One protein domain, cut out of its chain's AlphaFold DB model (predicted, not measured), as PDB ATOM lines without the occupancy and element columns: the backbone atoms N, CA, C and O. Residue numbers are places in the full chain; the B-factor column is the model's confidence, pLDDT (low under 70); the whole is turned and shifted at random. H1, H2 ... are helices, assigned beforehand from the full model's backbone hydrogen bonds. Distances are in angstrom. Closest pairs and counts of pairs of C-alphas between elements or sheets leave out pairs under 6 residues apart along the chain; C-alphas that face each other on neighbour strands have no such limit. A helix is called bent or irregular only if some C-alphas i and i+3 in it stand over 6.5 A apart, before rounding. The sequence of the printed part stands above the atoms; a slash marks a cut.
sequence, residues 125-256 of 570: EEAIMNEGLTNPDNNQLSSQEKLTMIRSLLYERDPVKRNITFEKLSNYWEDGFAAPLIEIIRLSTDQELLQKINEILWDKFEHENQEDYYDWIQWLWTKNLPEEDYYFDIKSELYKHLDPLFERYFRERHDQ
ATOM      1  N   GLU A 125      44.701  46.472 -55.059       43.09
ATOM      2  CA  GLU A 125      45.420  45.244 -55.423       43.09
ATOM      3  C   GLU A 125      46.753  45.081 -54.671       43.09
ATOM      4  O   GLU A 125      47.019  43.993 -54.177       43.09
ATOM      5  N   GLU A 126      47.560  46.134 -54.483       40.56
ATOM      6  CA  GLU A 126      48.835  46.041 -53.741       40.56
ATOM      7  C   GLU A 126      48.671  45.722 -52.243       40.56
ATOM      8  O   GLU A 126      49.533  45.064 -51.657       40.56
ATOM      9  N   ALA A 127      47.565  46.139 -51.616       43.38
ATOM     10  CA  ALA A 127      47.273  45.817 -50.218       43.38
ATOM     11  C   ALA A 127      46.771  44.370 -50.051       43.38
ATOM     12  O   ALA A 127      47.016  43.757 -49.017       43.38
ATOM     13  N   ILE A 128      46.110  43.820 -51.077       45.84
ATOM     14  CA  ILE A 128      45.546  42.458 -51.096       45.84
ATOM     15  C   ILE A 128      46.599  41.425 -51.549       45.84
ATOM     16  O   ILE A 128      46.666  40.317 -51.020       45.84
ATOM     17  N   MET A 129      47.459  41.782 -52.511       42.47
ATOM     18  CA  MET A 129      48.441  40.884 -53.143       42.47
ATOM     19  C   MET A 129      49.607  40.487 -52.224       42.47
ATOM     20  O   MET A 129      50.266  39.485 -52.498       42.47
ATOM     21  N   ASN A 130      49.856  41.218 -51.132       41.16
ATOM     22  CA  ASN A 130      50.891  40.854 -50.156       41.16
ATOM     23  C   ASN A 130      50.453  39.755 -49.166       41.16
ATOM     24  O   ASN A 130      51.307  39.227 -48.458       41.16
ATOM     25  N   GLU A 131      49.166  39.380 -49.127       45.53
ATOM     26  CA  GLU A 131      48.643  38.339 -48.220       45.53
ATOM     27  C   GLU A 131      48.347  36.994 -48.912       45.53
ATOM     28  O   GLU A 131      48.008  36.038 -48.229       45.53
ATOM     29  N   GLY A 132      48.536  36.888 -50.238       41.00
ATOM     30  CA  GLY A 132      48.601  35.628 -50.996       41.00
ATOM     31  C   GLY A 132      47.495  34.599 -50.713       41.00
ATOM     32  O   GLY A 132      47.657  33.724 -49.873       41.00
ATOM     33  N   LEU A 133      46.415  34.604 -51.501       44.69
ATOM     34  CA  LEU A 133      45.446  33.499 -51.514       44.69
ATOM     35  C   LEU A 133      46.092  32.241 -52.124       44.69
ATOM     36  O   LEU A 133      46.123  32.083 -53.348       44.69
ATOM     37  N   THR A 134      46.619  31.347 -51.291       49.97
ATOM     38  CA  THR A 134      47.027  29.999 -51.704       49.97
ATOM     39  C   THR A 134      45.803  29.106 -51.913       49.97
ATOM     40  O   THR A 134      44.744  29.345 -51.344       49.97
ATOM     41  N   ASN A 135      45.910  28.081 -52.766       51.84
ATOM     42  CA  ASN A 135      44.895  27.025 -52.778       51.84
ATOM     43  C   ASN A 135      45.114  26.162 -51.526       51.84
ATOM     44  O   ASN A 135      46.237  25.682 -51.354       51.84
ATOM     45  N   PRO A 136      44.099  25.953 -50.672       53.59
ATOM     46  CA  PRO A 136      44.269  25.197 -49.438       53.59
ATOM     47  C   PRO A 136      44.588  23.730 -49.746       53.59
ATOM     48  O   PRO A 136      43.868  23.076 -50.502       53.59
ATOM     49  N   ASP A 137      45.629  23.190 -49.111       55.16
ATOM     50  CA  ASP A 137      46.070  21.797 -49.293       55.16
ATOM     51  C   ASP A 137      45.043  20.755 -48.781       55.16
ATOM     52  O   ASP A 137      45.136  19.579 -49.131       55.16
ATOM     53  N   ASN A 138      44.041  21.170 -47.985       56.25
ATOM     54  CA  ASN A 138      43.137  20.282 -47.228       56.25
ATOM     55  C   ASN A 138      41.622  20.582 -47.368       56.25
ATOM     56  O   ASN A 138      40.844  20.147 -46.522       56.25
ATOM     57  N   ASN A 139      41.169  21.304 -48.404       64.94
ATOM     58  CA  ASN A 139      39.748  21.679 -48.606       64.94
ATOM     59  C   ASN A 139      39.086  22.519 -47.482       64.94
ATOM     60  O   ASN A 139      37.882  22.750 -47.540       64.94
ATOM     61  N   GLN A 140      39.843  23.010 -46.499       75.88
ATOM     62  CA  GLN A 140      39.382  23.962 -45.483       75.88
ATOM     63  C   GLN A 140      40.208  25.240 -45.560       75.88
ATOM     64  O   GLN A 140      41.424  25.177 -45.744       75.88
ATOM     65  N   LEU A 141      39.541  26.383 -45.414       84.81
ATOM     66  CA  LEU A 141      40.183  27.691 -45.428       84.81
ATOM     67  C   LEU A 141      40.634  28.071 -44.019       84.81
ATOM     68  O   LEU A 141      39.881  27.950 -43.053       84.81
ATOM     69  N   SER A 142      41.851  28.588 -43.903       89.19
ATOM     70  CA  SER A 142      42.325  29.244 -42.685       89.19
ATOM     71  C   SER A 142      41.571  30.554 -42.422       89.19
ATOM     72  O   SER A 142      41.077  31.194 -43.353       89.19
ATOM     73  N   SER A 143      41.540  31.019 -41.168       88.12
ATOM     74  CA  SER A 143      40.925  32.309 -40.808       88.12
ATOM     75  C   SER A 143      41.482  33.479 -41.628       88.12
ATOM     76  O   SER A 143      40.729  34.375 -42.005       88.12
ATOM     77  N   GLN A 144      42.773  33.445 -41.982       87.44
ATOM     78  CA  GLN A 144      43.394  34.464 -42.832       87.44
ATOM     79  C   GLN A 144      42.890  34.404 -44.281       87.44
ATOM     80  O   GLN A 144      42.628  35.443 -44.889       87.44
ATOM     81  N   GLU A 145      42.713  33.207 -44.847       89.50
ATOM     82  CA  GLU A 145      42.143  33.043 -46.190       89.50
ATOM     83  C   GLU A 145      40.677  33.494 -46.224       89.50
ATOM     84  O   GLU A 145      40.277  34.194 -47.156       89.50
ATOM     85  N   LYS A 146      39.894  33.177 -45.181       92.69
ATOM     86  CA  LYS A 146      38.507  33.652 -45.020       92.69
ATOM     87  C   LYS A 146      38.444  35.184 -44.923       92.69
ATOM     88  O   LYS A 146      37.697  35.813 -45.673       92.69
ATOM     89  N   LEU A 147      39.283  35.794 -44.079       90.00
ATOM     90  CA  LEU A 147      39.433  37.251 -43.954       90.00
ATOM     91  C   LEU A 147      39.770  37.903 -45.301       90.00
ATOM     92  O   LEU A 147      39.127  38.872 -45.711       90.00
ATOM     93  N   THR A 148      40.753  37.349 -46.010       87.06
ATOM     94  CA  THR A 148      41.200  37.847 -47.318       87.06
ATOM     95  C   THR A 148      40.092  37.739 -48.361       87.06
ATOM     96  O   THR A 148      39.913  38.650 -49.168       87.06
ATOM     97  N   MET A 149      39.299  36.666 -48.326       90.88
ATOM     98  CA  MET A 149      38.164  36.489 -49.228       90.88
ATOM     99  C   MET A 149      37.099  37.572 -49.025       90.88
ATOM    100  O   MET A 149      36.676  38.199 -49.994       90.88
ATOM    101  N   ILE A 150      36.714  37.853 -47.779       92.38
ATOM    102  CA  ILE A 150      35.738  38.909 -47.479       92.38
ATOM    103  C   ILE A 150      36.308  40.299 -47.812       92.38
ATOM    104  O   ILE A 150      35.612  41.122 -48.406       92.38
ATOM    105  N   ARG A 151      37.593  40.558 -47.528       87.50
ATOM    106  CA  ARG A 151      38.280  41.789 -47.966       87.50
ATOM    107  C   ARG A 151      38.272  41.938 -49.488       87.50
ATOM    108  O   ARG A 151      38.035  43.037 -49.979       87.50
ATOM    109  N   SER A 152      38.485  40.852 -50.229       85.44
ATOM    110  CA  SER A 152      38.391  40.850 -51.692       85.44
ATOM    111  C   SER A 152      36.994  41.283 -52.147       85.44
ATOM    112  O   SER A 152      36.890  42.148 -53.004       85.44
ATOM    113  N   LEU A 153      35.910  40.806 -51.520       88.00
ATOM    114  CA  LEU A 153      34.554  41.265 -51.866       88.00
ATOM    115  C   LEU A 153      34.353  42.775 -51.681       88.00
ATOM    116  O   LEU A 153      33.656  43.398 -52.482       88.00
ATOM    117  N   LEU A 154      34.967  43.356 -50.647       80.50
ATOM    118  CA  LEU A 154      34.907  44.792 -50.381       80.50
ATOM    119  C   LEU A 154      35.722  45.588 -51.407       80.50
ATOM    120  O   LEU A 154      35.226  46.550 -51.988       80.50
ATOM    121  N   TYR A 155      36.970  45.188 -51.639       77.56
ATOM    122  CA  TYR A 155      37.963  46.022 -52.313       77.56
ATOM    123  C   TYR A 155      38.202  45.676 -53.792       77.56
ATOM    124  O   TYR A 155      38.619  46.551 -54.551       77.56
ATOM    125  N   GLU A 156      37.933  44.443 -54.229       76.88
ATOM    126  CA  GLU A 156      38.120  44.006 -55.618       76.88
ATOM    127  C   GLU A 156      37.045  44.614 -56.516       76.88
ATOM    128  O   GLU A 156      35.845  44.474 -56.266       76.88
ATOM    129  N   ARG A 157      37.458  45.289 -57.589       68.06
ATOM    130  CA  ARG A 157      36.563  46.003 -58.508       68.06
ATOM    131  C   ARG A 157      36.418  45.340 -59.867       68.06
ATOM    132  O   ARG A 157      35.449  45.653 -60.551       68.06
ATOM    133  N   ASP A 158      37.305  44.423 -60.242       75.31
ATOM    134  CA  ASP A 158      37.123  43.605 -61.435       75.31
ATOM    135  C   ASP A 158      35.930  42.651 -61.219       75.31
ATOM    136  O   ASP A 158      36.007  41.757 -60.367       75.31
ATOM    137  N   PRO A 159      34.822  42.796 -61.977       77.19
ATOM    138  CA  PRO A 159      33.648  41.940 -61.818       77.19
ATOM    139  C   PRO A 159      33.969  40.457 -62.014       77.19
ATOM    140  O   PRO A 159      33.341  39.608 -61.385       77.19
ATOM    141  N   VAL A 160      34.966  40.129 -62.845       81.44
ATOM    142  CA  VAL A 160      35.408  38.749 -63.071       81.44
ATOM    143  C   VAL A 160      36.085  38.204 -61.818       81.44
ATOM    144  O   VAL A 160      35.719  37.130 -61.348       81.44
ATOM    145  N   LYS A 161      37.024  38.948 -61.223       80.94
ATOM    146  CA  LYS A 161      37.711  38.524 -59.989       80.94
ATOM    147  C   LYS A 161      36.774  38.490 -58.783       80.94
ATOM    148  O   LYS A 161      36.861  37.575 -57.960       80.94
ATOM    149  N   ARG A 162      35.839  39.439 -58.693       83.75
ATOM    150  CA  ARG A 162      34.805  39.431 -57.654       83.75
ATOM    151  C   ARG A 162      33.877  38.223 -57.812       83.75
ATOM    152  O   ARG A 162      33.603  37.553 -56.824       83.75
ATOM    153  N   ASN A 163      33.480  37.874 -59.039       87.75
ATOM    154  CA  ASN A 163      32.717  36.647 -59.309       87.75
ATOM    155  C   ASN A 163      33.498  35.384 -58.936       87.75
ATOM    156  O   ASN A 163      32.942  34.520 -58.273       87.75
ATOM    157  N   ILE A 164      34.792  35.309 -59.265       88.75
ATOM    158  CA  ILE A 164      35.659  34.203 -58.823       88.75
ATOM    159  C   ILE A 164      35.688  34.115 -57.290       88.75
ATOM    160  O   ILE A 164      35.685  33.021 -56.729       88.75
ATOM    161  N   THR A 165      35.700  35.255 -56.595       91.06
ATOM    162  CA  THR A 165      35.640  35.293 -55.126       91.06
ATOM    163  C   THR A 165      34.303  34.751 -54.613       91.06
ATOM    164  O   THR A 165      34.306  33.934 -53.699       91.06
ATOM    165  N   PHE A 166      33.172  35.118 -55.226       93.38
ATOM    166  CA  PHE A 166      31.858  34.553 -54.889       93.38
ATOM    167  C   PHE A 166      31.750  33.051 -55.179       93.38
ATOM    168  O   PHE A 166      31.207  32.312 -54.363       93.38
ATOM    169  N   GLU A 167      32.297  32.575 -56.300       91.31
ATOM    170  CA  GLU A 167      32.356  31.144 -56.618       91.31
ATOM    171  C   GLU A 167      33.165  30.382 -55.564       91.31
ATOM    172  O   GLU A 167      32.723  29.344 -55.072       91.31
ATOM    173  N   LYS A 168      34.325  30.918 -55.160       91.00
ATOM    174  CA  LYS A 168      35.114  30.363 -54.052       91.00
ATOM    175  C   LYS A 168      34.316  30.355 -52.751       91.00
ATOM    176  O   LYS A 168      34.282  29.324 -52.090       91.00
ATOM    177  N   LEU A 169      33.647  31.457 -52.419       93.00
ATOM    178  CA  LEU A 169      32.837  31.562 -51.209       93.00
ATOM    179  C   LEU A 169      31.705  30.523 -51.193       93.00
ATOM    180  O   LEU A 169      31.458  29.909 -50.161       93.00
ATOM    181  N   SER A 170      31.066  30.261 -52.337       92.62
ATOM    182  CA  SER A 170      30.033  29.222 -52.447       92.62
ATOM    183  C   SER A 170      30.596  27.799 -52.352       92.62
ATOM    184  O   SER A 170      29.977  26.942 -51.715       92.62
ATOM    185  N   ASN A 171      31.762  27.546 -52.956       91.81
ATOM    186  CA  ASN A 171      32.412  26.231 -52.969       91.81
ATOM    187  C   ASN A 171      33.002  25.839 -51.606       91.81
ATOM    188  O   ASN A 171      32.995  24.661 -51.258       91.81
ATOM    189  N   TYR A 172      33.507  26.815 -50.852       91.81
ATOM    190  CA  TYR A 172      34.109  26.635 -49.529       91.81
ATOM    191  C   TYR A 172      33.222  27.206 -48.420       91.81
ATOM    192  O   TYR A 172      33.732  27.697 -47.416       91.81
ATOM    193  N   TRP A 173      31.904  27.196 -48.622       93.12
ATOM    194  CA  TRP A 173      30.970  27.773 -47.666       93.12
ATOM    195  C   TRP A 173      31.086  27.112 -46.289       93.12
ATOM    196  O   TRP A 173      31.055  25.889 -46.156       93.12
ATOM    197  N   GLU A 174      31.129  27.958 -45.270       92.56
ATOM    198  CA  GLU A 174      30.981  27.629 -43.860       92.56
ATOM    199  C   GLU A 174      29.993  28.639 -43.271       92.56
ATOM    200  O   GLU A 174      30.056  29.827 -43.596       92.56
ATOM    201  N   ASP A 175      29.090  28.196 -42.394       92.50
ATOM    202  CA  ASP A 175      28.016  29.055 -41.872       92.50
ATOM    203  C   ASP A 175      28.534  30.312 -41.155       92.50
ATOM    204  O   ASP A 175      27.846  31.333 -41.103       92.50
ATOM    205  N   GLY A 176      29.781  30.279 -40.678       91.62
ATOM    206  CA  GLY A 176      30.481  31.424 -40.107       91.62
ATOM    207  C   GLY A 176      30.687  32.612 -41.062       91.62
ATOM    208  O   GLY A 176      30.932  33.722 -40.596       91.62
ATOM    209  N   PHE A 177      30.544  32.438 -42.385       93.88
ATOM    210  CA  PHE A 177      30.557  33.558 -43.341       93.88
ATOM    211  C   PHE A 177      29.306  34.438 -43.268       93.88
ATOM    212  O   PHE A 177      29.354  35.589 -43.707       93.88
ATOM    213  N   ALA A 178      28.199  33.933 -42.715       93.94
ATOM    214  CA  ALA A 178      26.930  34.648 -42.716       93.94
ATOM    215  C   ALA A 178      27.028  36.008 -42.011       93.94
ATOM    216  O   ALA A 178      26.678  37.028 -42.599       93.94
ATOM    217  N   ALA A 179      27.561  36.048 -40.784       93.31
ATOM    218  CA  ALA A 179      27.637  37.283 -40.002       93.31
ATOM    219  C   ALA A 179      28.518  38.371 -40.665       93.31
ATOM    220  O   ALA A 179      28.024  39.486 -40.846       93.31
ATOM    221  N   PRO A 180      29.758  38.083 -41.121       94.56
ATOM    222  CA  PRO A 180      30.553  39.027 -41.906       94.56
ATOM    223  C   PRO A 180      29.836  39.566 -43.148       94.56
ATOM    224  O   PRO A 180      29.900  40.764 -43.413       94.56
ATOM    225  N   LEU A 181      29.156  38.703 -43.911       94.56
ATOM    226  CA  LEU A 181      28.448  39.100 -45.130       94.56
ATOM    227  C   LEU A 181      27.239  39.994 -44.830       94.56
ATOM    228  O   LEU A 181      27.057  41.015 -45.493       94.56
ATOM    229  N   ILE A 182      26.461  39.657 -43.799       92.56
ATOM    230  CA  ILE A 182      25.350  40.484 -43.311       92.56
ATOM    231  C   ILE A 182      25.867  41.862 -42.865       92.56
ATOM    232  O   ILE A 182      25.254  42.883 -43.171       92.56
ATOM    233  N   GLU A 183      27.036  41.932 -42.226       91.69
ATOM    234  CA  GLU A 183      27.630  43.205 -41.802       91.69
ATOM    235  C   GLU A 183      28.008  44.113 -42.989       91.69
ATOM    236  O   GLU A 183      27.919  45.339 -42.890       91.69
ATOM    237  N   ILE A 184      28.354  43.542 -44.149       91.75
ATOM    238  CA  ILE A 184      28.578  44.316 -45.383       91.75
ATOM    239  C   ILE A 184      27.274  44.961 -45.866       91.75
ATOM    240  O   ILE A 184      27.307  46.114 -46.311       91.75
ATOM    241  N   ILE A 185      26.133  44.266 -45.738       89.06
ATOM    242  CA  ILE A 185      24.814  44.782 -46.151       89.06
ATOM    243  C   ILE A 185      24.503  46.113 -45.468       89.06
ATOM    244  O   ILE A 185      23.917  47.011 -46.072       89.06
ATOM    245  N   ARG A 186      24.945  46.272 -44.219       85.31
ATOM    246  CA  ARG A 186      24.723  47.485 -43.436       85.31
ATOM    247  C   ARG A 186      25.374  48.734 -44.022       85.31
ATOM    248  O   ARG A 186      24.828  49.828 -43.872       85.31
ATOM    249  N   LEU A 187      26.574  48.599 -44.580       80.38
ATOM    250  CA  LEU A 187      27.449  49.742 -44.842       80.38
ATOM    251  C   LEU A 187      27.774  49.954 -46.321       80.38
ATOM    252  O   LEU A 187      28.149  51.065 -46.696       80.38
ATOM    253  N   SER A 188      27.657  48.912 -47.142       81.31
ATOM    254  CA  SER A 188      27.896  49.004 -48.578       81.31
ATOM    255  C   SER A 188      26.736  49.698 -49.285       81.31
ATOM    256  O   SER A 188      25.565  49.493 -48.966       81.31
ATOM    257  N   THR A 189      27.062  50.499 -50.294       76.75
ATOM    258  CA  THR A 189      26.069  51.087 -51.207       76.75
ATOM    259  C   THR A 189      26.068  50.440 -52.595       76.75
ATOM    260  O   THR A 189      25.209  50.761 -53.425       76.75
ATOM    261  N   ASP A 190      26.998  49.513 -52.848       79.00
ATOM    262  CA  ASP A 190      27.152  48.774 -54.103       79.00
ATOM    263  C   ASP A 190      26.020  47.743 -54.268       79.00
ATOM    264  O   ASP A 190      26.055  46.654 -53.701       79.00
ATOM    265  N   GLN A 191      25.000  48.090 -55.057       82.06
ATOM    266  CA  GLN A 191      23.800  47.263 -55.227       82.06
ATOM    267  C   GLN A 191      24.086  45.881 -55.830       82.06
ATOM    268  O   GLN A 191      23.390  44.928 -55.496       82.06
ATOM    269  N   GLU A 192      25.103  45.748 -56.689       84.50
ATOM    270  CA  GLU A 192      25.459  44.451 -57.281       84.50
ATOM    271  C   GLU A 192      26.104  43.538 -56.232       84.50
ATOM    272  O   GLU A 192      25.772  42.354 -56.143       84.50
ATOM    273  N   LEU A 193      26.994  44.098 -55.406       85.62
ATOM    274  CA  LEU A 193      27.572  43.399 -54.259       85.62
ATOM    275  C   LEU A 193      26.473  42.953 -53.285       85.62
ATOM    276  O   LEU A 193      26.427  41.781 -52.922       85.62
ATOM    277  N   LEU A 194      25.568  43.862 -52.910       88.31
ATOM    278  CA  LEU A 194      24.457  43.560 -52.003       88.31
ATOM    279  C   LEU A 194      23.533  42.472 -52.556       88.31
ATOM    280  O   LEU A 194      23.128  41.578 -51.817       88.31
ATOM    281  N   GLN A 195      23.215  42.521 -53.850       88.88
ATOM    282  CA  GLN A 195      22.391  41.502 -54.491       88.88
ATOM    283  C   GLN A 195      23.062  40.124 -54.429       88.88
ATOM    284  O   GLN A 195      22.429  39.171 -53.990       88.88
ATOM    285  N   LYS A 196      24.345  40.019 -54.794       91.94
ATOM    286  CA  LYS A 196      25.077  38.741 -54.765       91.94
ATOM    287  C   LYS A 196      25.252  38.182 -53.356       91.94
ATOM    288  O   LYS A 196      25.189  36.969 -53.172       91.94
ATOM    289  N   ILE A 197      25.457  39.053 -52.365       93.69
ATOM    290  CA  ILE A 197      25.486  38.649 -50.954       93.69
ATOM    291  C   ILE A 197      24.129  38.067 -50.539       93.69
ATOM    292  O   ILE A 197      24.082  36.998 -49.941       93.69
ATOM    293  N   ASN A 198      23.027  38.731 -50.883       92.06
ATOM    294  CA  ASN A 198      21.697  38.208 -50.583       92.06
ATOM    295  C   ASN A 198      21.429  36.875 -51.297       92.06
ATOM    296  O   ASN A 198      20.978  35.933 -50.659       92.06
ATOM    297  N   GLU A 199      21.770  36.760 -52.583       91.62
ATOM    298  CA  GLU A 199      21.600  35.527 -53.365       91.62
ATOM    299  C   GLU A 199      22.326  34.332 -52.734       91.62
ATOM    300  O   GLU A 199      21.737  33.257 -52.623       91.62
ATOM    301  N   ILE A 200      23.573  34.511 -52.278       93.31
ATOM    302  CA  ILE A 200      24.306  33.417 -51.630       93.31
ATOM    303  C   ILE A 200      23.738  33.075 -50.251       93.31
ATOM    304  O   ILE A 200      23.652  31.900 -49.913       93.31
ATOM    305  N   LEU A 201      23.308  34.067 -49.463       92.75
ATOM    306  CA  LEU A 201      22.687  33.804 -48.164       92.75
ATOM    307  C   LEU A 201      21.345  33.069 -48.328       92.75
ATOM    308  O   LEU A 201      21.082  32.111 -47.604       92.75
ATOM    309  N   TRP A 202      20.526  33.456 -49.307       92.00
ATOM    310  CA  TRP A 202      19.265  32.781 -49.628       92.00
ATOM    311  C   TRP A 202      19.473  31.335 -50.083       92.00
ATOM    312  O   TRP A 202      18.779  30.446 -49.590       92.00
ATOM    313  N   ASP A 203      20.450  31.093 -50.964       92.38
ATOM    314  CA  ASP A 203      20.813  29.750 -51.435       92.38
ATOM    315  C   ASP A 203      21.260  28.845 -50.279       92.38
ATOM    316  O   ASP A 203      20.756  27.735 -50.118       92.38
ATOM    317  N   LYS A 204      22.173  29.331 -49.427       92.25
ATOM    318  CA  LYS A 204      22.773  28.513 -48.361       92.25
ATOM    319  C   LYS A 204      21.830  28.226 -47.203       92.25
ATOM    320  O   LYS A 204      21.984  27.198 -46.546       92.25
ATOM    321  N   PHE A 205      20.863  29.104 -46.956       90.06
ATOM    322  CA  PHE A 205      19.960  28.985 -45.814       90.06
ATOM    323  C   PHE A 205      18.506  28.672 -46.177       90.06
ATOM    324  O   PHE A 205      17.662  28.670 -45.278       90.06
ATOM    325  N   GLU A 206      18.217  28.401 -47.455       84.75
ATOM    326  CA  GLU A 206      16.863  28.150 -47.971       84.75
ATOM    327  C   GLU A 206      15.870  29.236 -47.506       84.75
ATOM    328  O   GLU A 206      14.760  28.959 -47.044       84.75
ATOM    329  N   HIS A 207      16.312  30.496 -47.561       74.62
ATOM    330  CA  HIS A 207      15.555  31.648 -47.083       74.62
ATOM    331  C   HIS A 207      15.117  32.519 -48.262       74.62
ATOM    332  O   HIS A 207      15.955  32.972 -49.026       74.62
ATOM    333  N   GLU A 208      13.816  32.766 -48.426       58.34
ATOM    334  CA  GLU A 208      13.268  33.506 -49.573       58.34
ATOM    335  C   GLU A 208      12.537  34.775 -49.111       58.34
ATOM    336  O   GLU A 208      11.309  34.800 -49.072       58.34
ATOM    337  N   ASN A 209      13.263  35.839 -48.753       63.31
ATOM    338  CA  ASN A 209      12.668  37.158 -48.493       63.31
ATOM    339  C   ASN A 209      13.627  38.295 -48.858       63.31
ATOM    340  O   ASN A 209      14.837  38.162 -48.723       63.31
ATOM    341  N   GLN A 210      13.079  39.442 -49.278       55.66
ATOM    342  CA  GLN A 210      13.851  40.686 -49.331       55.66
ATOM    343  C   GLN A 210      14.163  41.122 -47.900       55.66
ATOM    344  O   GLN A 210      13.305  41.710 -47.249       55.66
ATOM    345  N   GLU A 211      15.362  40.805 -47.427       66.31
ATOM    346  CA  GLU A 211      15.810  41.162 -46.086       66.31
ATOM    347  C   GLU A 211      16.651  42.438 -46.147       66.31
ATOM    348  O   GLU A 211      17.638  42.530 -46.888       66.31
ATOM    349  N   ASP A 212      16.246  43.450 -45.378       78.06
ATOM    350  CA  ASP A 212      17.170  44.519 -45.027       78.06
ATOM    351  C   ASP A 212      18.179  44.017 -43.975       78.06
ATOM    352  O   ASP A 212      18.119  42.883 -43.497       78.06
ATOM    353  N   TYR A 213      19.159  44.845 -43.615       85.38
ATOM    354  CA  TYR A 213      20.160  44.452 -42.621       85.38
ATOM    355  C   TYR A 213      19.550  43.970 -41.290       85.38
ATOM    356  O   TYR A 213      20.062  43.035 -40.677       85.38
ATOM    357  N   TYR A 214      18.489  44.622 -40.810       84.75
ATOM    358  CA  TYR A 214      17.896  44.288 -39.520       84.75
ATOM    359  C   TYR A 214      17.065  43.006 -39.579       84.75
ATOM    360  O   TYR A 214      16.987  42.311 -38.564       84.75
ATOM    361  N   ASP A 215      16.487  42.672 -40.730       84.31
ATOM    362  CA  ASP A 215      15.856  41.369 -40.957       84.31
ATOM    363  C   ASP A 215      16.901  40.245 -40.857       84.31
ATOM    364  O   ASP A 215      16.769  39.359 -40.007       84.31
ATOM    365  N   TRP A 216      18.017  40.375 -41.586       89.12
ATOM    366  CA  TRP A 216      19.124  39.412 -41.553       89.12
ATOM    367  C   TRP A 216      19.726  39.224 -40.161       89.12
ATOM    368  O   TRP A 216      20.012  38.103 -39.742       89.12
ATOM    369  N   ILE A 217      19.933  40.315 -39.423       87.88
ATOM    370  CA  ILE A 217      20.486  40.256 -38.065       87.88
ATOM    371  C   ILE A 217      19.532  39.531 -37.109       87.88
ATOM    372  O   ILE A 217      19.971  38.698 -36.315       87.88
ATOM    373  N   GLN A 218      18.227  39.799 -37.194       86.44
ATOM    374  CA  GLN A 218      17.240  39.088 -36.380       86.44
ATOM    375  C   GLN A 218      17.194  37.605 -36.738       86.44
ATOM    376  O   GLN A 218      17.164  36.769 -35.835       86.44
ATOM    377  N   TRP A 219      17.247  37.272 -38.031       88.00
ATOM    378  CA  TRP A 219      17.365  35.897 -38.496       88.00
ATOM    379  C   TRP A 219      18.630  35.223 -37.944       88.00
ATOM    380  O   TRP A 219      18.534  34.133 -37.374       88.00
ATOM    381  N   LEU A 220      19.788  35.889 -38.021       88.19
ATOM    382  CA  LEU A 220      21.084  35.367 -37.578       88.19
ATOM    383  C   LEU A 220      21.046  34.963 -36.100       88.19
ATOM    384  O   LEU A 220      21.501  33.876 -35.736       88.19
ATOM    385  N   TRP A 221      20.430  35.791 -35.253       88.69
ATOM    386  CA  TRP A 221      20.274  35.510 -33.824       88.69
ATOM    387  C   TRP A 221      19.421  34.265 -33.533       88.69
ATOM    388  O   TRP A 221      19.569  33.660 -32.473       88.69
ATOM    389  N   THR A 222      18.570  33.822 -34.469       86.38
ATOM    390  CA  THR A 222      17.785  32.581 -34.310       86.38
ATOM    391  C   THR A 222      18.561  31.306 -34.630       86.38
ATOM    392  O   THR A 222      18.125  30.218 -34.251       86.38
ATOM    393  N   LYS A 223      19.684  31.408 -35.351       84.25
ATOM    394  CA  LYS A 223      20.369  30.250 -35.944       84.25
ATOM    395  C   LYS A 223      21.534  29.712 -35.124       84.25
ATOM    396  O   LYS A 223      21.946  28.586 -35.375       84.25
ATOM    397  N   ASN A 224      22.012  30.465 -34.129       80.50
ATOM    398  CA  ASN A 224      23.158  30.094 -33.287       80.50
ATOM    399  C   ASN A 224      24.357  29.594 -34.121       80.50
ATOM    400  O   ASN A 224      24.887  28.506 -33.886       80.50
ATOM    401  N   LEU A 225      24.720  30.370 -35.146       85.56
ATOM    402  CA  LEU A 225      25.837  30.061 -36.040       85.56
ATOM    403  C   LEU A 225      27.185  30.246 -35.320       85.56
ATOM    404  O   LEU A 225      27.262  31.047 -34.384       85.56
ATOM    405  N   PRO A 226      28.243  29.525 -35.740       80.75
ATOM    406  CA  PRO A 226      29.573  29.691 -35.168       80.75
ATOM    407  C   PRO A 226      30.092  31.115 -35.384       80.75
ATOM    408  O   PRO A 226      29.958  31.692 -36.464       80.75
ATOM    409  N   GLU A 227      30.699  31.669 -34.338       81.06
ATOM    410  CA  GLU A 227      31.398  32.944 -34.408       81.06
ATOM    411  C   GLU A 227      32.856  32.680 -34.783       81.06
ATOM    412  O   GLU A 227      33.595  32.036 -34.041       81.06
ATOM    413  N   GLU A 228      33.248  33.124 -35.973       87.88
ATOM    414  CA  GLU A 228      34.590  32.893 -36.497       87.88
ATOM    415  C   GLU A 228      35.561  33.977 -36.027       87.88
ATOM    416  O   GLU A 228      35.229  35.164 -36.050       87.88
ATOM    417  N   ASP A 229      36.800  33.593 -35.710       87.94
ATOM    418  CA  ASP A 229      37.821  34.511 -35.186       87.94
ATOM    419  C   ASP A 229      38.028  35.750 -36.073       87.94
ATOM    420  O   ASP A 229      38.155  36.877 -35.589       87.94
ATOM    421  N   TYR A 230      38.001  35.566 -37.397       92.06
ATOM    422  CA  TYR A 230      38.219  36.654 -38.352       92.06
ATOM    423  C   TYR A 230      37.069  37.676 -38.394       92.06
ATOM    424  O   TYR A 230      37.240  38.759 -38.959       92.06
ATOM    425  N   TYR A 231      35.901  37.377 -37.813       94.94
ATOM    426  CA  TYR A 231      34.760  38.292 -37.822       94.94
ATOM    427  C   TYR A 231      35.067  39.593 -37.065       94.94
ATOM    428  O   TYR A 231      34.689  40.678 -37.514       94.94
ATOM    429  N   PHE A 232      35.846  39.513 -35.983       95.44
ATOM    430  CA  PHE A 232      36.364  40.681 -35.269       95.44
ATOM    431  C   PHE A 232      37.165  41.607 -36.189       95.44
ATOM    432  O   PHE A 232      36.931  42.818 -36.227       95.44
ATOM    433  N   ASP A 233      38.063  41.041 -36.990       94.44
ATOM    434  CA  ASP A 233      38.893  41.813 -37.911       94.44
ATOM    435  C   ASP A 233      38.096  42.356 -39.103       94.44
ATOM    436  O   ASP A 233      38.390  43.453 -39.574       94.44
ATOM    437  N   ILE A 234      37.031  41.674 -39.539       94.81
ATOM    438  CA  ILE A 234      36.080  42.234 -40.513       94.81
ATOM    439  C   ILE A 234      35.341  43.433 -39.932       94.81
ATOM    440  O   ILE A 234      35.254  44.478 -40.576       94.81
ATOM    441  N   LYS A 235      34.848  43.328 -38.696       94.88
ATOM    442  CA  LYS A 235      34.174  44.441 -38.029       94.88
ATOM    443  C   LYS A 235      35.125  45.625 -37.859       94.88
ATOM    444  O   LYS A 235      34.775  46.759 -38.178       94.88
ATOM    445  N   SER A 236      36.360  45.357 -37.446       94.12
ATOM    446  CA  SER A 236      37.437  46.347 -37.428       94.12
ATOM    447  C   SER A 236      37.621  47.023 -38.796       94.12
ATOM    448  O   SER A 236      37.589  48.252 -38.896       94.12
ATOM    449  N   GLU A 237      37.746  46.225 -39.860       87.88
ATOM    450  CA  GLU A 237      37.969  46.686 -41.231       87.88
ATOM    451  C   GLU A 237      36.842  47.584 -41.746       87.88
ATOM    452  O   GLU A 237      37.108  48.612 -42.368       87.88
ATOM    453  N   LEU A 238      35.594  47.214 -41.466       87.56
ATOM    454  CA  LEU A 238      34.408  47.945 -41.895       87.56
ATOM    455  C   LEU A 238      34.253  49.270 -41.138       87.56
ATOM    456  O   LEU A 238      34.081  50.334 -41.740       87.56
ATOM    457  N   TYR A 239      34.336  49.222 -39.809       88.62
ATOM    458  CA  TYR A 239      33.963  50.349 -38.958       88.62
ATOM    459  C   TYR A 239      35.075  51.385 -38.763       88.62
ATOM    460  O   TYR A 239      34.756  52.550 -38.511       88.62
ATOM    461  N   LYS A 240      36.358  51.033 -38.962       84.25
ATOM    462  CA  LYS A 240      37.478  51.997 -38.868       84.25
ATOM    463  C   LYS A 240      37.342  53.193 -39.820       84.25
ATOM    464  O   LYS A 240      37.904  54.259 -39.585       84.25
ATOM    465  N   HIS A 241      36.585  53.028 -40.901       79.00
ATOM    466  CA  HIS A 241      36.329  54.077 -41.887       79.00
ATOM    467  C   HIS A 241      35.247  55.072 -41.440       79.00
ATOM    468  O   HIS A 241      35.246  56.221 -41.885       79.00
ATOM    469  N   LEU A 242      34.350  54.663 -40.534       78.75
ATOM    470  CA  LEU A 242      33.371  55.552 -39.898       78.75
ATOM    471  C   LEU A 242      34.021  56.347 -38.760       78.75
ATOM    472  O   LEU A 242      33.816  57.564 -38.655       78.75
ATOM    473  N   ASP A 243      34.829  55.663 -37.950       81.88
ATOM    474  CA  ASP A 243      35.674  56.218 -36.894       81.88
ATOM    475  C   ASP A 243      36.958  55.376 -36.762       81.88
ATOM    476  O   ASP A 243      36.869  54.204 -36.392       81.88
ATOM    477  N   PRO A 244      38.158  55.939 -37.005       82.75
ATOM    478  CA  PRO A 244      39.417  55.203 -36.873       82.75
ATOM    479  C   PRO A 244      39.643  54.579 -35.490       82.75
ATOM    480  O   PRO A 244      40.408  53.626 -35.367       82.75
ATOM    481  N   LEU A 245      38.991  55.091 -34.440       88.12
ATOM    482  CA  LEU A 245      39.080  54.515 -33.098       88.12
ATOM    483  C   LEU A 245      38.391  53.148 -32.996       88.12
ATOM    484  O   LEU A 245      38.815  52.329 -32.184       88.12
ATOM    485  N   PHE A 246      37.410  52.857 -33.854       93.88
ATOM    486  CA  PHE A 246      36.694  51.578 -33.857       93.88
ATOM    487  C   PHE A 246      37.582  50.391 -34.215       93.88
ATOM    488  O   PHE A 246      37.323  49.285 -33.747       93.88
ATOM    489  N   GLU A 247      38.678  50.621 -34.945       91.31
ATOM    490  CA  GLU A 247      39.701  49.596 -35.172       91.31
ATOM    491  C   GLU A 247      40.191  49.005 -33.841       91.31
ATOM    492  O   GLU A 247      40.349  47.793 -33.693       91.31
ATOM    493  N   ARG A 248      40.365  49.862 -32.826       95.44
ATOM    494  CA  ARG A 248      40.881  49.466 -31.513       95.44
ATOM    495  C   ARG A 248      39.893  48.648 -30.704       95.44
ATOM    496  O   ARG A 248      40.316  48.069 -29.715       95.44
ATOM    497  N   TYR A 249      38.613  48.608 -31.067       96.94
ATOM    498  CA  TYR A 249      37.627  47.795 -30.359       96.94
ATOM    499  C   TYR A 249      37.665  46.332 -30.771       96.94
ATOM    500  O   TYR A 249      37.358  45.491 -29.927       96.94
ATOM    501  N   PHE A 250      38.056  46.040 -32.016       96.12
ATOM    502  CA  PHE A 250      37.863  44.715 -32.605       96.12
ATOM    503  C   PHE A 250      39.133  44.073 -33.173       96.12
ATOM    504  O   PHE A 250      39.229  42.853 -33.114       96.12
ATOM    505  N   ARG A 251      40.111  44.840 -33.683       94.38
ATOM    506  CA  ARG A 251      41.305  44.252 -34.318       94.38
ATOM    507  C   ARG A 251      42.041  43.324 -33.352       94.38
ATOM    508  O   ARG A 251      42.409  43.779 -32.269       94.38
ATOM    509  N   GLU A 252      42.276  42.081 -33.770       92.25
ATOM    510  CA  GLU A 252      42.993  41.057 -32.993       92.25
ATOM    511  C   GLU A 252      42.394  40.833 -31.583       92.25
ATOM    512  O   GLU A 252      43.122  40.716 -30.598       92.25
ATOM    513  N   ARG A 253      41.056  40.829 -31.463       93.81
ATOM    514  CA  ARG A 253      40.340  40.678 -30.173       93.81
ATOM    515  C   ARG A 253      39.340  39.524 -30.111       93.81
ATOM    516  O   ARG A 253      38.483  39.517 -29.229       93.81
ATOM    517  N   HIS A 254      39.442  38.557 -31.017       91.00
ATOM    518  CA  HIS A 254      38.524  37.415 -31.069       91.00
ATOM    519  C   HIS A 254      38.504  36.589 -29.772       91.00
ATOM    520  O   HIS A 254      37.446  36.162 -29.325       91.00
ATOM    521  N   ASP A 255      39.648  36.451 -29.102       92.81
ATOM    522  CA  ASP A 255      39.801  35.763 -27.815       92.81
ATOM    523  C   ASP A 255      39.437  36.640 -26.598       92.81
ATOM    524  O   ASP A 255      39.514  36.202 -25.447       92.81
ATOM    525  N   GLN A 256      39.033  37.891 -26.834       95.38
ATOM    526  CA  GLN A 256      38.762  38.904 -25.816       95.38
ATOM    527  C   GLN A 256      37.291  39.323 -25.803       95.38
ATOM    528  O   GLN A 256      36.994  40.510 -25.675       95.38
TER     529      GLN A 256
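What this domain is: This is residues 125 to 256 of the 570 residues of a protein of Saprospiraceae bacterium (UniProt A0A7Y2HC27). Five helices, H2, H3, H4, H5 and H7, make an up-and-down bundle within a rounded all-helix domain: H2, H4 and H7 stand in a triangle about the middle, with H3 packed on H2 and H5 on H4 at one side of it, and H8, not part of the bundle, packed on H7 at the other. H6 covers another side of H4, and the short H1 lies beyond H2, so that H6 and H1 are at opposite ends of the longest axis. The printed part has 132 residues with eight named helices, H1 to H8 in order along the chain, and no named strand; the class is all helix. It is compact, with a radius of gyration of the C-alphas of 14.4 A and spans of 38 by 33 by 29 A.

Where its parts are: The longest helix, H5, is residues 191 to 205, 20.9 A from C-alpha 191 at (23.800, 47.263, -55.227) to C-alpha 205 at (19.960, 28.985, -45.814). H4, residues 175 to 187, is also 20.9 A long; it is irregular, but only just, with C-alphas 176 and 179 6.51 A apart. H2, residues 143 to 155, and H3, residues 159 to 171, are each 18.1 A long. H6 is residues 213 to 223, 15.7 A, and H7 residues 230 to 239, 14.4 A. H1, residues 125 to 129, begins with C-alpha 125 at (45.420, 45.244, -55.423). H8 is residues 244 to 250.

How they stand to each other: H2, H3, H4, H5 and H7 form the bundle, up and down, each running against the one before it. H5 touches H4 at Leu 194 and Ile 185, closest C-alphas 6.0 A, at a shallow tilt of 27 degrees, opposite ways: a hairpin. H4 touches H6 at Arg 186 and Tyr 213, closest C-alphas 5.5 A, and H7 at Pro 180 and Tyr 231, 5.9 A. H7 touches H2 at Tyr 230 and Ser 143, closest C-alphas 5.7 A, and forms a hairpin with H8, closest at Ser 236 and Glu 247, C-alphas 4.6 A. H2, with residues 149 to 153 alone, touches H3 in another hairpin, the closest C-alphas those of Leu 153 and Arg 162, 6.1 A. H1 only just touches H2, with 3 pairs of C-alphas within 8 A, the closest those of Ile 128 and Ser 152, 7.4 A. H6 and H8 are apart. Every O i to N i+4 pair is within hydrogen-bond range in H1, H2, H3, H5 and H7, against 5 of 9 in H4, 5 of 7 in H6 and 0 of 3 in H8, where 4 of 4 O i to N i+3 pairs are.

The domain as a whole: The C-alphas of Glu 126 and Thr 222 are the farthest apart, 39.0 A. The printed part has no cut, and the one long link is H1 to H2, 13 residues. Mean pLDDT of the printed part is 82.7; residues 125 to 139, 157 and 208 to 211 are under 70.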